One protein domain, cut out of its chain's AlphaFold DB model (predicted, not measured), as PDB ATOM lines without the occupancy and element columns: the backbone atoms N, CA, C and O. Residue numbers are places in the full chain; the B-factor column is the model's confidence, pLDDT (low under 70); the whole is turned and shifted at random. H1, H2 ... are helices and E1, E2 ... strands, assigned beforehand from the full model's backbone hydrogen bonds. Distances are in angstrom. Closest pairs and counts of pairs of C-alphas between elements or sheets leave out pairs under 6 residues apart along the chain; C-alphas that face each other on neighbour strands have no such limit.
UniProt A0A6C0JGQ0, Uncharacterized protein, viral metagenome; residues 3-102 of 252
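AT A GLANCE: This is residues 3 to 102 of the 252 residues of an uncharacterized protein of viral metagenome (UniProt A0A6C0JGQ0). A narrow three-stranded sheet and a group of three short helices make two sides of a loose frame, with the small hairpin of E2 and E3 at a further corner. H1 is the middle helix of the group, with H2 and H3 packed on it at steep angles, and no helix covers the sheet E1-E4-E5. The printed part has 100 residues, in the order E1 H1 E2 E3 E4 E5 H2 H3; both sheets are antiparallel and the class is mixed, helices and strands. The whole is loose, with a radius of gyration of the C-alphas of 16.3 A and spans of 42 by 41 by 25 A.

IN THESE COORDINATES: E1, residues 15 to 22, begins at C-alpha 15 (26.770, 22.677, 15.902), measures 19.5 A and bends by 68 degrees at residue 19. E4 is residues 52 to 58, 19.8 A, and E5 residues 64 to 66. E2 is residues 36 to 38 and E3 residues 47 to 49. H1 is residues 24 to 31, 10.2 A; H2 residues 72 to 79, 10.5 A; H3 residues 85 to 94, 14.9 A, ending at C-alpha 94 (8.373, 0.938, 3.899).

HOW THE PARTS SIT: Inner strand E4 pairs antiparallel with E1, N 18 to O 55 at 2.9 A, and with E5 in a hairpin, N 56 to O 65 at 2.8 A. E3 runs on into E4 across a break of 2 residues, at 72 degrees. E2 and E3 form a hairpin, N 38 to O 47 at 2.8 A. H1, H2 and H3 are not on the sheet of E1, E4 and E5. H1 touches H2, closest C-alphas Ile 30 and Glu 74 at 5.2 A, at a steep tilt of 39 degrees, opposite ways. H1 touches H3, closest C-alphas Phe 25 and Phe 94 at 5.8 A, at a steep tilt of 56 degrees, opposite ways. H2 and H3 are apart. Every O i to N i+4 pair is within hydrogen-bond range in H1 and H2, and 4 of 6 in H3.

THE WHOLE: The C-alphas farthest apart, Tyr 42 and Thr 101, are 43.8 A apart. The printed part has no cut and no long link; residues 3 to 14 hold no named element. Mean pLDDT of the printed part is 91.1, and residues 39 to 46 are under 70.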
ATOM      1  N   PHE A   3      15.031  24.674   7.173       93.94
ATOM      2  CA  PHE A   3      16.283  24.088   7.651       93.94
ATOM      3  C   PHE A   3      16.888  24.920   8.782       93.94
ATOM      4  O   PHE A   3      16.939  26.146   8.690       93.94
ATOM      5  N   VAL A   4      17.386  24.258   9.824       93.69
ATOM      6  CA  VAL A   4      17.999  24.907  10.989       93.69
ATOM      7  C   VAL A   4      19.419  24.429  11.238       93.69
ATOM      8  O   VAL A   4      19.778  23.293  10.939       93.69
ATOM      9  N   LYS A   5      20.230  25.329  11.794       90.19
ATOM     10  CA  LYS A   5      21.614  25.063  12.217       90.19
ATOM     11  C   LYS A   5      21.821  25.260  13.718       90.19
ATOM     12  O   LYS A   5      22.901  24.992  14.222       90.19
ATOM     13  N   THR A   6      20.802  25.748  14.416       94.62
ATOM     14  CA  THR A   6      20.866  26.039  15.845       94.62
ATOM     15  C   THR A   6      20.408  24.825  16.648       94.62
ATOM     16  O   THR A   6      19.595  24.013  16.190       94.62
ATOM     17  N   CYS A   7      20.941  24.673  17.854       96.88
ATOM     18  CA  CYS A   7      20.511  23.636  18.777       96.88
ATOM     19  C   CYS A   7      19.096  23.931  19.284       96.88
ATOM     20  O   CYS A   7      18.837  24.988  19.856       96.88
ATOM     21  N   ARG A   8      18.182  22.969  19.128       95.56
ATOM     22  CA  ARG A   8      16.790  23.098  19.588       95.56
ATOM     23  C   ARG A   8      16.646  22.948  21.104       95.56
ATOM     24  O   ARG A   8      15.667  23.424  21.663       95.56
ATOM     25  N   SER A   9      17.634  22.350  21.766       97.19
ATOM     26  CA  SER A   9      17.705  22.268  23.226       97.19
ATOM     27  C   SER A   9      18.277  23.556  23.832       97.19
ATOM     28  O   SER A   9      17.538  24.298  24.467       97.19
ATOM     29  N   CYS A  10      19.549  23.898  23.593       96.38
ATOM     30  CA  CYS A  10      20.212  25.014  24.286       96.38
ATOM     31  C   CYS A  10      20.261  26.334  23.495       96.38
ATOM     32  O   CYS A  10      20.701  27.344  24.027       96.38
ATOM     33  N   GLY A  11      19.839  26.354  22.226       95.25
ATOM     34  CA  GLY A  11      19.885  27.551  21.375       95.25
ATOM     35  C   GLY A  11      21.259  27.882  20.779       95.25
ATOM     36  O   GLY A  11      21.360  28.814  19.987       95.25
ATOM     37  N   SER A  12      22.312  27.127  21.115       96.12
ATOM     38  CA  SER A  12      23.665  27.365  20.597       96.12
ATOM     39  C   SER A  12      23.750  27.244  19.069       96.12
ATOM     40  O   SER A  12      23.087  26.404  18.460       96.12
ATOM     41  N   ASN A  13      24.632  28.045  18.468       95.94
ATOM     42  CA  ASN A  13      25.026  27.953  17.058       95.94
ATOM     43  C   ASN A  13      26.275  27.083  16.841       95.94
ATOM     44  O   ASN A  13      26.718  26.913  15.707       95.94
ATOM     45  N   VAL A  14      26.859  26.558  17.920       97.00
ATOM     46  CA  VAL A  14      28.029  25.677  17.884       97.00
ATOM     47  C   VAL A  14      27.537  24.247  17.645       97.00
ATOM     48  O   VAL A  14      27.294  23.470  18.576       97.00
ATOM     49  N   CYS A  15      27.275  23.958  16.370       96.19
ATOM     50  CA  CYS A  15      26.770  22.677  15.902       96.19
ATOM     51  C   CYS A  15      27.564  22.178  14.693       96.19
ATOM     52  O   CYS A  15      27.806  22.920  13.738       96.19
ATOM     53  N   ILE A  16      27.871  20.882  14.694       95.62
ATOM     54  CA  ILE A  16      28.382  20.175  13.521       95.62
ATOM     55  C   ILE A  16      27.224  19.521  12.771       95.62
ATOM     56  O   ILE A  16      26.238  19.083  13.368       95.62
ATOM     57  N   THR A  17      27.350  19.418  11.447       95.94
ATOM     58  CA  THR A  17      26.349  18.732  10.623       95.94
ATOM     59  C   THR A  17      26.953  17.578   9.845       95.94
ATOM     60  O   THR A  17      28.025  17.733   9.262       95.94
ATOM     61  N   LYS A  18      26.228  16.462   9.757       96.00
ATOM     62  CA  LYS A  18      26.569  15.315   8.904       96.00
ATOM     63  C   LYS A  18      25.448  15.042   7.895       96.00
ATOM     64  O   LYS A  18      24.288  15.263   8.242       96.00
ATOM     65  N   PRO A  19      25.754  14.585   6.667       96.69
ATOM     66  CA  PRO A  19      24.733  14.127   5.727       96.69
ATOM     67  C   PRO A  19      23.874  13.008   6.326       96.69
ATOM     68  O   PRO A  19      24.392  12.151   7.044       96.69
ATOM     69  N   ALA A  20      22.578  13.036   6.034       96.69
ATOM     70  CA  ALA A  20      21.604  12.047   6.474       96.69
ATOM     71  C   ALA A  20      20.431  11.983   5.482       96.69
ATOM     72  O   ALA A  20      20.353  12.785   4.547       96.69
ATOM     73  N   ILE A  21      19.513  11.045   5.699       95.75
ATOM     74  CA  ILE A  21      18.262  10.931   4.946       95.75
ATOM     75  C   ILE A  21      17.061  10.834   5.888       95.75
ATOM     76  O   ILE A  21      17.172  10.332   7.013       95.75
ATOM     77  N   LEU A  22      15.910  11.313   5.420       96.19
ATOM     78  CA  LEU A  22      14.624  11.026   6.052       96.19
ATOM     79  C   LEU A  22      14.122   9.646   5.616       96.19
ATOM     80  O   LEU A  22      14.293   9.245   4.463       96.19
ATOM     81  N   ALA A  23      13.468   8.941   6.536       95.44
ATOM     82  CA  ALA A  23      12.816   7.675   6.258       95.44
ATOM     83  C   ALA A  23      11.756   7.845   5.151       95.44
ATOM     84  O   ALA A  23      10.946   8.775   5.228       95.44
ATOM     85  N   PRO A  24      11.707   6.946   4.150       95.31
ATOM     86  CA  PRO A  24      10.718   6.989   3.073       95.31
ATOM     87  C   PRO A  24       9.269   7.148   3.528       95.31
ATOM     88  O   PRO A  24       8.533   7.930   2.939       95.31
ATOM     89  N   PHE A  25       8.880   6.464   4.607       95.69
ATOM     90  CA  PHE A  25       7.539   6.570   5.173       95.69
ATOM     91  C   PHE A  25       7.187   8.011   5.578       95.69
ATOM     92  O   PHE A  25       6.141   8.524   5.185       95.69
ATOM     93  N   LEU A  26       8.091   8.701   6.286       95.88
ATOM     94  CA  LEU A  26       7.916  10.112   6.645       95.88
ATOM     95  C   LEU A  26       7.785  10.980   5.394       95.88
ATOM     96  O   LEU A  26       6.906  11.828   5.315       95.88
ATOM     97  N   VAL A  27       8.652  10.758   4.404       95.81
ATOM     98  CA  VAL A  27       8.658  11.528   3.153       95.81
ATOM     99  C   VAL A  27       7.339  11.359   2.398       95.81
ATOM    100  O   VAL A  27       6.760  12.353   1.953       95.81
ATOM    101  N   LYS A  28       6.826  10.127   2.320       95.75
ATOM    102  CA  LYS A  28       5.538   9.819   1.698       95.75
ATOM    103  C   LYS A  28       4.388  10.524   2.403       95.75
ATOM    104  O   LYS A  28       3.586  11.178   1.745       95.75
ATOM    105  N   ARG A  29       4.337  10.432   3.730       95.44
ATOM    106  CA  ARG A  29       3.277  11.029   4.553       95.44
ATOM    107  C   ARG A  29       3.274  12.549   4.487       95.44
ATOM    108  O   ARG A  29       2.225  13.158   4.324       95.44
ATOM    109  N   ILE A  30       4.450  13.158   4.609       95.62
ATOM    110  CA  ILE A  30       4.593  14.609   4.728       95.62
ATOM    111  C   ILE A  30       4.473  15.289   3.360       95.62
ATOM    112  O   ILE A  30       3.817  16.323   3.249       95.62
ATOM    113  N   PHE A  31       5.109  14.726   2.326       93.88
ATOM    114  CA  PHE A  31       5.287  15.382   1.024       93.88
ATOM    115  C   PHE A  31       4.594  14.662  -0.141       93.88
ATOM    116  O   PHE A  31       4.625  15.159  -1.263       93.88
ATOM    117  N   GLY A  32       4.011  13.480   0.079       94.50
ATOM    118  CA  GLY A  32       3.406  12.672  -0.984       94.50
ATOM    119  C   GLY A  32       4.413  12.002  -1.923       94.50
ATOM    120  O   GLY A  32       4.002  11.415  -2.924       94.50
ATOM    121  N   MET A  33       5.712  12.069  -1.614       92.88
ATOM    122  CA  MET A  33       6.797  11.608  -2.484       92.88
ATOM    123  C   MET A  33       7.236  10.181  -2.144       92.88
ATOM    124  O   MET A  33       7.427   9.851  -0.975       92.88
ATOM    125  N   ASP A  34       7.461   9.359  -3.167       89.44
ATOM    126  CA  ASP A  34       8.048   8.026  -3.029       89.44
ATOM    127  C   ASP A  34       9.545   8.052  -3.394       89.44
ATOM    128  O   ASP A  34       9.960   8.849  -4.242       89.44
ATOM    129  N   PRO A  35      10.391   7.199  -2.784       84.31
ATOM    130  CA  PRO A  35      11.739   6.980  -3.286       84.31
ATOM    131  C   PRO A  35      11.667   6.338  -4.672       84.31
ATOM    132  O   PRO A  35      11.094   5.262  -4.838       84.31
ATOM    133  N   GLU A  36      12.300   6.967  -5.656       80.94
ATOM    134  CA  GLU A  36      12.339   6.466  -7.028       80.94
ATOM    135  C   GLU A  36      13.764   6.078  -7.423       80.94
ATOM    136  O   GLU A  36      14.743   6.733  -7.047       80.94
ATOM    137  N   SER A  37      13.883   4.995  -8.193       78.94
ATOM    138  CA  SER A  37      15.147   4.644  -8.839       78.94
ATOM    139  C   SER A  37      15.456   5.661  -9.929       78.94
ATOM    140  O   SER A  37      14.604   5.968 -10.759       78.94
ATOM    141  N   THR A  38      16.684   6.159  -9.958       70.25
ATOM    142  CA  THR A  38      17.139   7.117 -10.958       70.25
ATOM    143  C   THR A  38      18.456   6.683 -11.590       70.25
ATOM    144  O   THR A  38      19.328   6.105 -10.945       70.25
ATOM    145  N   THR A  39      18.593   6.978 -12.881       64.88
ATOM    146  CA  THR A  39      19.836   6.874 -13.659       64.88
ATOM    147  C   THR A  39      20.413   8.256 -13.994       64.88
ATOM    148  O   THR A  39      21.477   8.356 -14.605       64.88
ATOM    149  N   SER A  40      19.723   9.336 -13.601       62.59
ATOM    150  CA  SER A  40      20.031  10.713 -14.010       62.59
ATOM    151  C   SER A  40      21.138  11.379 -13.188       62.59
ATOM    152  O   SER A  40      21.716  12.373 -13.628       62.59
ATOM    153  N   LEU A  41      21.498  10.816 -12.030       60.34
ATOM    154  CA  LEU A  41      22.654  11.242 -11.239       60.34
ATOM    155  C   LEU A  41      23.935  10.647 -11.837       60.34
ATOM    156  O   LEU A  41      24.443   9.616 -11.399       60.34
ATOM    157  N   TYR A  42      24.451  11.321 -12.865       65.69
ATOM    158  CA  TYR A  42      25.752  11.034 -13.481       65.69
ATOM    159  C   TYR A  42      25.873   9.652 -14.152       65.69
ATOM    160  O   TYR A  42      26.978   9.133 -14.293       65.69
ATOM    161  N   GLY A  43      24.759   9.047 -14.580       64.38
ATOM    162  CA  GLY A  43      24.773   7.762 -15.288       64.38
ATOM    163  C   GLY A  43      25.128   6.561 -14.409       64.38
ATOM    164  O   GLY A  43      25.463   5.501 -14.935       64.38
ATOM    165  N   ILE A  44      25.066   6.708 -13.081       65.44
ATOM    166  CA  ILE A  44      25.312   5.610 -12.144       65.44
ATOM    167  C   ILE A  44      24.012   4.799 -12.001       65.44
ATOM    168  O   ILE A  44      23.004   5.348 -11.551       65.44
ATOM    169  N   PRO A  45      23.992   3.508 -12.381       65.06
ATOM    170  CA  PRO A  45      22.796   2.679 -12.273       65.06
ATOM    171  C   PRO A  45      22.449   2.356 -10.810       65.06
ATOM    172  O   PRO A  45      23.320   2.344  -9.941       65.06
ATOM    173  N   ASN A  46      21.176   2.023 -10.565       65.00
ATOM    174  CA  ASN A  46      20.644   1.542  -9.280       65.00
ATOM    175  C   ASN A  46      20.742   2.534  -8.102       65.00
ATOM    176  O   ASN A  46      20.872   2.110  -6.954       65.00
ATOM    177  N   GLN A  47      20.672   3.844  -8.356       71.81
ATOM    178  CA  GLN A  47      20.540   4.823  -7.275       71.81
ATOM    179  C   GLN A  47      19.069   5.043  -6.917       71.81
ATOM    180  O   GLN A  47      18.251   5.294  -7.795       71.81
ATOM    181  N   THR A  48      18.744   5.012  -5.625       79.19
ATOM    182  CA  THR A  48      17.437   5.444  -5.110       79.19
ATOM    183  C   THR A  48      17.543   6.886  -4.629       79.19
ATOM    184  O   THR A  48      18.412   7.209  -3.814       79.19
ATOM    185  N   ASN A  49      16.658   7.759  -5.109       81.44
ATOM    186  CA  ASN A  49      16.620   9.154  -4.687       81.44
ATOM    187  C   ASN A  49      15.900   9.289  -3.335       81.44
ATOM    188  O   ASN A  49      14.683   9.462  -3.275       81.44
ATOM    189  N   TYR A  50      16.652   9.176  -2.240       89.06
ATOM    190  CA  TYR A  50      16.144   9.449  -0.896       89.06
ATOM    191  C   TYR A  50      16.099  10.948  -0.614       89.06
ATOM    192  O   TYR A  50      16.948  11.702  -1.085       89.06
ATOM    193  N   PHE A  51      15.152  11.373   0.223       92.81
ATOM    194  CA  PHE A  51      15.050  12.770   0.629       92.81
ATOM    195  C   PHE A  51      16.256  13.162   1.503       92.81
ATOM    196  O   PHE A  51      16.389  12.654   2.627       92.81
ATOM    197  N   PRO A  52      17.142  14.055   1.024       93.94
ATOM    198  CA  PRO A  52      18.359  14.392   1.740       93.94
ATOM    199  C   PRO A  52      18.059  15.339   2.902       93.94
ATOM    200  O   PRO A  52      17.302  16.303   2.784       93.94
ATOM    201  N   CYS A  53      18.719  15.111   4.029       96.12
ATOM    202  CA  CYS A  53      18.725  16.022   5.164       96.12
ATOM    203  C   CYS A  53      20.119  16.057   5.803       96.12
ATOM    204  O   CYS A  53      21.110  15.561   5.253       96.12
ATOM    205  N   LYS A  54      20.231  16.698   6.964       97.12
ATOM    206  CA  LYS A  54      21.431  16.631   7.791       97.12
ATOM    207  C   LYS A  54      21.069  16.272   9.215       97.12
ATOM    208  O   LYS A  54      20.066  16.732   9.752       97.12
ATOM    209  N   THR A  55      21.960  15.535   9.848       97.50
ATOM    210  CA  THR A  55      22.015  15.413  11.297       97.50
ATOM    211  C   THR A  55      22.752  16.619  11.851       97.50
ATOM    212  O   THR A  55      23.897  16.854  11.476       97.50
ATOM    213  N   ASN A  56      22.094  17.380  12.716       96.81
ATOM    214  CA  ASN A  56      22.663  18.487  13.471       96.81
ATOM    215  C   ASN A  56      23.055  17.991  14.868       96.81
ATOM    216  O   ASN A  56      22.213  17.434  15.569       96.81
ATOM    217  N   MET A  57      24.308  18.190  15.273       97.38
ATOM    218  CA  MET A  57      24.834  17.750  16.567       97.38
ATOM    219  C   MET A  57      25.400  18.958  17.310       97.38
ATOM    220  O   MET A  57      26.270  19.652  16.789       97.38
ATOM    221  N   CYS A  58      24.895  19.235  18.507       97.69
ATOM    222  CA  CYS A  58      25.337  20.358  19.320       97.69
ATOM    223  C   CYS A  58      26.567  19.991  20.148       97.69
ATOM    224  O   CYS A  58      26.527  19.046  20.931       97.69
ATOM    225  N   GLU A  59      27.622  20.796  20.037       96.88
ATOM    226  CA  GLU A  59      28.867  20.589  20.786       96.88
ATOM    227  C   GLU A  59      28.792  21.133  22.222       96.88
ATOM    228  O   GLU A  59      29.683  20.876  23.021       96.88
ATOM    229  N   ILE A  60      27.728  21.872  22.562       97.69
ATOM    230  CA  ILE A  60      27.549  22.471  23.893       97.69
ATOM    231  C   ILE A  60      26.782  21.552  24.841       97.69
ATOM    232  O   ILE A  60      27.221  21.341  25.963       97.69
ATOM    233  N   CYS A  61      25.628  21.024  24.420       97.12
ATOM    234  CA  CYS A  61      24.777  20.199  25.291       97.12
ATOM    235  C   CYS A  61      24.626  18.744  24.822       97.12
ATOM    236  O   CYS A  61      23.911  17.970  25.451       97.12
ATOM    237  N   GLY A  62      25.244  18.363  23.699       96.69
ATOM    238  CA  GLY A  62      25.174  16.998  23.168       96.69
ATOM    239  C   GLY A  62      23.873  16.639  22.438       96.69
ATOM    240  O   GLY A  62      23.720  15.501  22.010       96.69
ATOM    241  N   PHE A  63      22.946  17.586  22.256       97.88
ATOM    242  CA  PHE A  63      21.714  17.369  21.487       97.88
ATOM    243  C   PHE A  63      22.005  16.908  20.053       97.88
ATOM    244  O   PHE A  63      22.835  17.516  19.368       97.88
ATOM    245  N   VAL A  64      21.257  15.919  19.558       98.06
ATOM    246  CA  VAL A  64      21.324  15.464  18.163       98.06
ATOM    247  C   VAL A  64      19.931  15.484  17.552       98.06
ATOM    248  O   VAL A  64      18.990  14.963  18.125       98.06
ATOM    249  N   GLY A  65      19.764  16.077  16.375       97.44
ATOM    250  CA  GLY A  65      18.451  16.181  15.736       97.44
ATOM    251  C   GLY A  65      18.551  16.339  14.230       97.44
ATOM    252  O   GLY A  65      19.574  16.790  13.715       97.44
ATOM    253  N   VAL A  66      17.480  16.028  13.503       97.44
ATOM    254  CA  VAL A  66      17.404  16.360  12.074       97.44
ATOM    255  C   VAL A  66      17.463  17.881  11.884       97.44
ATOM    256  O   VAL A  66      16.952  18.651  12.694       97.44
ATOM    257  N   ASN A  67      18.079  18.367  10.815       96.62
ATOM    258  CA  ASN A  67      18.191  19.800  10.548       96.62
ATOM    259  C   ASN A  67      16.913  20.412   9.944       96.62
ATOM    260  O   ASN A  67      16.996  21.463   9.312       96.62
ATOM    261  N   ILE A  68      15.758  19.762  10.100       96.38
ATOM    262  CA  ILE A  68      14.473  20.158   9.521       96.38
ATOM    263  C   ILE A  68      13.511  20.528  10.652       96.38
ATOM    264  O   ILE A  68      13.289  19.754  11.577       96.38
ATOM    265  N   LEU A  69      12.930  21.721  10.554       95.81
ATOM    266  CA  LEU A  69      11.744  22.131  11.292       95.81
ATOM    267  C   LEU A  69      10.523  21.939  10.396       95.81
ATOM    268  O   LEU A  69      10.283  22.749   9.490       95.81
ATOM    269  N   PHE A  70       9.771  20.876  10.657       96.31
ATOM    270  CA  PHE A  70       8.457  20.682  10.060       96.31
ATOM    271  C   PHE A  70       7.469  21.719  10.616       96.31
ATOM    272  O   PHE A  70       7.568  22.130  11.776       96.31
ATOM    273  N   ASN A  71       6.566  22.200   9.767       95.12
ATOM    274  CA  ASN A  71       5.464  23.070  10.165       95.12
ATOM    275  C   ASN A  71       4.257  22.240  10.648       95.12
ATOM    276  O   ASN A  71       4.292  21.014  10.649       95.12
ATOM    277  N   GLU A  72       3.198  22.918  11.087       93.06
ATOM    278  CA  GLU A  72       1.995  22.262  11.619       93.06
ATOM    279  C   GLU A  72       1.297  21.383  10.578       93.06
ATOM    280  O   GLU A  72       0.929  20.260  10.893       93.06
ATOM    281  N   GLU A  73       1.188  21.837   9.328       95.38
ATOM    282  CA  GLU A  73       0.622  21.042   8.230       95.38
ATOM    283  C   GLU A  73       1.419  19.751   7.988       95.38
ATOM    284  O   GLU A  73       0.847  18.670   7.910       95.38
ATOM    285  N   GLU A  74       2.747  19.840   7.942       95.94
ATOM    286  CA  GLU A  74       3.653  18.707   7.749       95.94
ATOM    287  C   GLU A  74       3.551  17.697   8.902       95.94
ATOM    288  O   GLU A  74       3.500  16.491   8.662       95.94
ATOM    289  N   MET A  75       3.469  18.176  10.149       94.88
ATOM    290  CA  MET A  75       3.276  17.309  11.317       94.88
ATOM    291  C   MET A  75       1.878  16.682  11.344       94.88
ATOM    292  O   MET A  75       1.752  15.492  11.630       94.88
ATOM    293  N   ASN A  76       0.841  17.442  10.988       93.50
ATOM    294  CA  ASN A  76      -0.522  16.929  10.872       93.50
ATOM    295  C   ASN A  76      -0.608  15.852   9.792       93.50
ATOM    296  O   ASN A  76      -1.201  14.808  10.030       93.50
ATOM    297  N   ASN A  77       0.040  16.045   8.642       95.06
ATOM    298  CA  ASN A  77       0.109  15.035   7.590       95.06
ATOM    299  C   ASN A  77       0.843  13.775   8.059       95.06
ATOM    300  O   ASN A  77       0.397  12.671   7.757       95.06
ATOM    301  N   LEU A  78       1.928  13.912   8.834       94.12
ATOM    302  CA  LEU A  78       2.641  12.767   9.406       94.12
ATOM    303  C   LEU A  78       1.775  11.962  10.378       94.12
ATOM    304  O   LEU A  78       1.823  10.734  10.330       94.12
ATOM    305  N   TYR A  79       0.958  12.617  11.204       92.00
ATOM    306  CA  TYR A  79       0.158  11.976  12.258       92.00
ATOM    307  C   TYR A  79      -1.335  11.814  11.929       92.00
ATOM    308  O   TYR A  79      -2.092  11.277  12.731       92.00
ATOM    309  N   PHE A  80      -1.783  12.202  10.735       91.38
ATOM    310  CA  PHE A  80      -3.171  12.034  10.303       91.38
ATOM    311  C   PHE A  80      -3.616  10.565  10.374       91.38
ATOM    312  O   PHE A  80      -3.027   9.713   9.709       91.38
ATOM    313  N   ASN A  81      -4.655  10.273  11.154       90.38
ATOM    314  CA  ASN A  81      -5.087   8.913  11.481       90.38
ATOM    315  C   ASN A  81      -3.979   8.017  12.065       90.38
ATOM    316  O   ASN A  81      -3.847   6.844  11.710       90.38
ATOM    317  N   TYR A  82      -3.147   8.576  12.938       90.75
ATOM    318  CA  TYR A  82      -2.064   7.849  13.587       90.75
ATOM    319  C   TYR A  82      -2.522   6.482  14.128       90.75
ATOM    320  O   TYR A  82      -3.487   6.393  14.883       90.75
ATOM    321  N   ARG A  83      -1.806   5.422  13.722       89.88
ATOM    322  CA  ARG A  83      -2.029   4.009  14.096       89.88
ATOM    323  C   ARG A  83      -3.354   3.371  13.658       89.88
ATOM    324  O   ARG A  83      -3.609   2.238  14.071       89.88
ATOM    325  N   ASP A  84      -4.149   4.015  12.805       91.38
ATOM    326  CA  ASP A  84      -5.275   3.344  12.147       91.38
ATOM    327  C   ASP A  84      -4.798   2.327  11.089       91.38
ATOM    328  O   ASP A  84      -3.620   2.273  10.718       91.38
ATOM    329  N   ASP A  85      -5.721   1.528  10.552       92.62
ATOM    330  CA  ASP A  85      -5.393   0.520   9.539       92.62
ATOM    331  C   ASP A  85      -4.727   1.118   8.289       92.62
ATOM    332  O   ASP A  85      -3.864   0.475   7.682       92.62
ATOM    333  N   LYS A  86      -5.079   2.350   7.892       92.69
ATOM    334  CA  LYS A  86      -4.487   3.018   6.720       92.69
ATOM    335  C   LYS A  86      -3.044   3.430   6.994       92.69
ATOM    336  O   LYS A  86      -2.181   3.172   6.156       92.69
ATOM    337  N   TYR A  87      -2.778   4.008   8.162       93.69
ATOM    338  CA  TYR A  87      -1.455   4.378   8.648       93.69
ATOM    339  C   TYR A  87      -0.546   3.159   8.706       93.69
ATOM    340  O   TYR A  87       0.546   3.160   8.139       93.69
ATOM    341  N   VAL A  88      -1.019   2.089   9.353       94.19
ATOM    342  CA  VAL A  88      -0.264   0.843   9.505       94.19
ATOM    343  C   VAL A  88       0.012   0.211   8.139       94.19
ATOM    344  O   VAL A  88       1.149  -0.162   7.856       94.19
ATOM    345  N   THR A  89      -0.994   0.154   7.260       94.75
ATOM    346  CA  THR A  89      -0.842  -0.394   5.903       94.75
ATOM    347  C   THR A  89       0.172   0.394   5.079       94.75
ATOM    348  O   THR A  89       0.948  -0.199   4.332       94.75
ATOM    349  N   GLU A  90       0.186   1.724   5.181       94.50
ATOM    350  CA  GLU A  90       1.180   2.543   4.490       94.50
ATOM    351  C   GLU A  90       2.579   2.348   5.076       94.50
ATOM    352  O   GLU A  90       3.527   2.133   4.320       94.50
ATOM    353  N   ARG A  91       2.709   2.332   6.406       95.44
ATOM    354  CA  ARG A  91       3.993   2.155   7.091       95.44
ATOM    355  C   ARG A  91       4.649   0.820   6.756       95.44
ATOM    356  O   ARG A  91       5.829   0.808   6.419       95.44
ATOM    357  N   ILE A  92       3.896  -0.281   6.754       95.94
ATOM    358  CA  ILE A  92       4.422  -1.629   6.469       95.94
ATOM    359  C   ILE A  92       5.016  -1.745   5.054       95.94
ATOM    360  O   ILE A  92       5.932  -2.540   4.844       95.94
ATOM    361  N   LYS A  93       4.579  -0.921   4.086       94.69
ATOM    362  CA  LYS A  93       5.192  -0.884   2.740       94.69
ATOM    363  C   LYS A  93       6.657  -0.444   2.774       94.69
ATOM    364  O   LYS A  93       7.434  -0.871   1.926       94.69
ATOM    365  N   PHE A  94       7.019   0.406   3.733       93.62
ATOM    366  CA  PHE A  94       8.373   0.938   3.899       93.62
ATOM    367  C   PHE A  94       9.133   0.265   5.048       93.62
ATOM    368  O   PHE A  94      10.355   0.154   4.996       93.62
ATOM    369  N   GLU A  95       8.417  -0.201   6.070       94.44
ATOM    370  CA  GLU A  95       8.946  -0.807   7.292       94.44
ATOM    371  C   GLU A  95       8.245  -2.159   7.556       94.44
ATOM    372  O   GLU A  95       7.369  -2.238   8.418       94.44
ATOM    373  N   PRO A  96       8.603  -3.252   6.847       94.19
ATOM    374  CA  PRO A  96       7.875  -4.528   6.921       94.19
ATOM    375  C   PRO A  96       7.853  -5.191   8.305       94.19
ATOM    376  O   PRO A  96       7.023  -6.056   8.567       94.19
ATOM    377  N   THR A  97       8.776  -4.808   9.189       93.38
ATOM    378  CA  THR A  97       8.857  -5.293  10.573       93.38
ATOM    379  C   THR A  97       8.040  -4.451  11.552       93.38
ATOM    380  O   THR A  97       8.070  -4.728  12.752       93.38
ATOM    381  N   TYR A  98       7.361  -3.398  11.088       92.62
ATOM    382  CA  TYR A  98       6.511  -2.580  11.943       92.62
ATOM    383  C   TYR A  98       5.362  -3.419  12.505       92.62
ATOM    384  O   TYR A  98       4.606  -4.041  11.760       92.62
ATOM    385  N   ASN A  99       5.218  -3.413  13.829       90.19
ATOM    386  CA  ASN A  99       4.163  -4.133  14.519       90.19
ATOM    387  C   ASN A  99       3.406  -3.191  15.459       90.19
ATOM    388  O   ASN A  99       3.927  -2.801  16.499       90.19
ATOM    389  N   ASN A 100       2.164  -2.860  15.105       89.56
ATOM    390  CA  ASN A 100       1.318  -1.978  15.907       89.56
ATOM    391  C   ASN A 100       0.784  -2.654  17.184       89.56
ATOM    392  O   ASN A 100       0.394  -1.958  18.118       89.56
ATOM    393  N   THR A 101       0.760  -3.993  17.255       88.50
ATOM    394  CA  THR A 101       0.139  -4.710  18.386       88.50
ATOM    395  C   THR A 101       0.885  -4.509  19.699       88.50
ATOM    396  O   THR A 101       0.284  -4.625  20.763       88.50
ATOM    397  N   ILE A 102       2.169  -4.140  19.638       87.81
ATOM    398  CA  ILE A 102       2.991  -3.849  20.821       87.81
ATOM    399  C   ILE A 102       2.485  -2.633  21.609       87.81
ATOM    400  O   ILE A 102       2.870  -2.450  22.756       87.81
TER     401      ILE A 102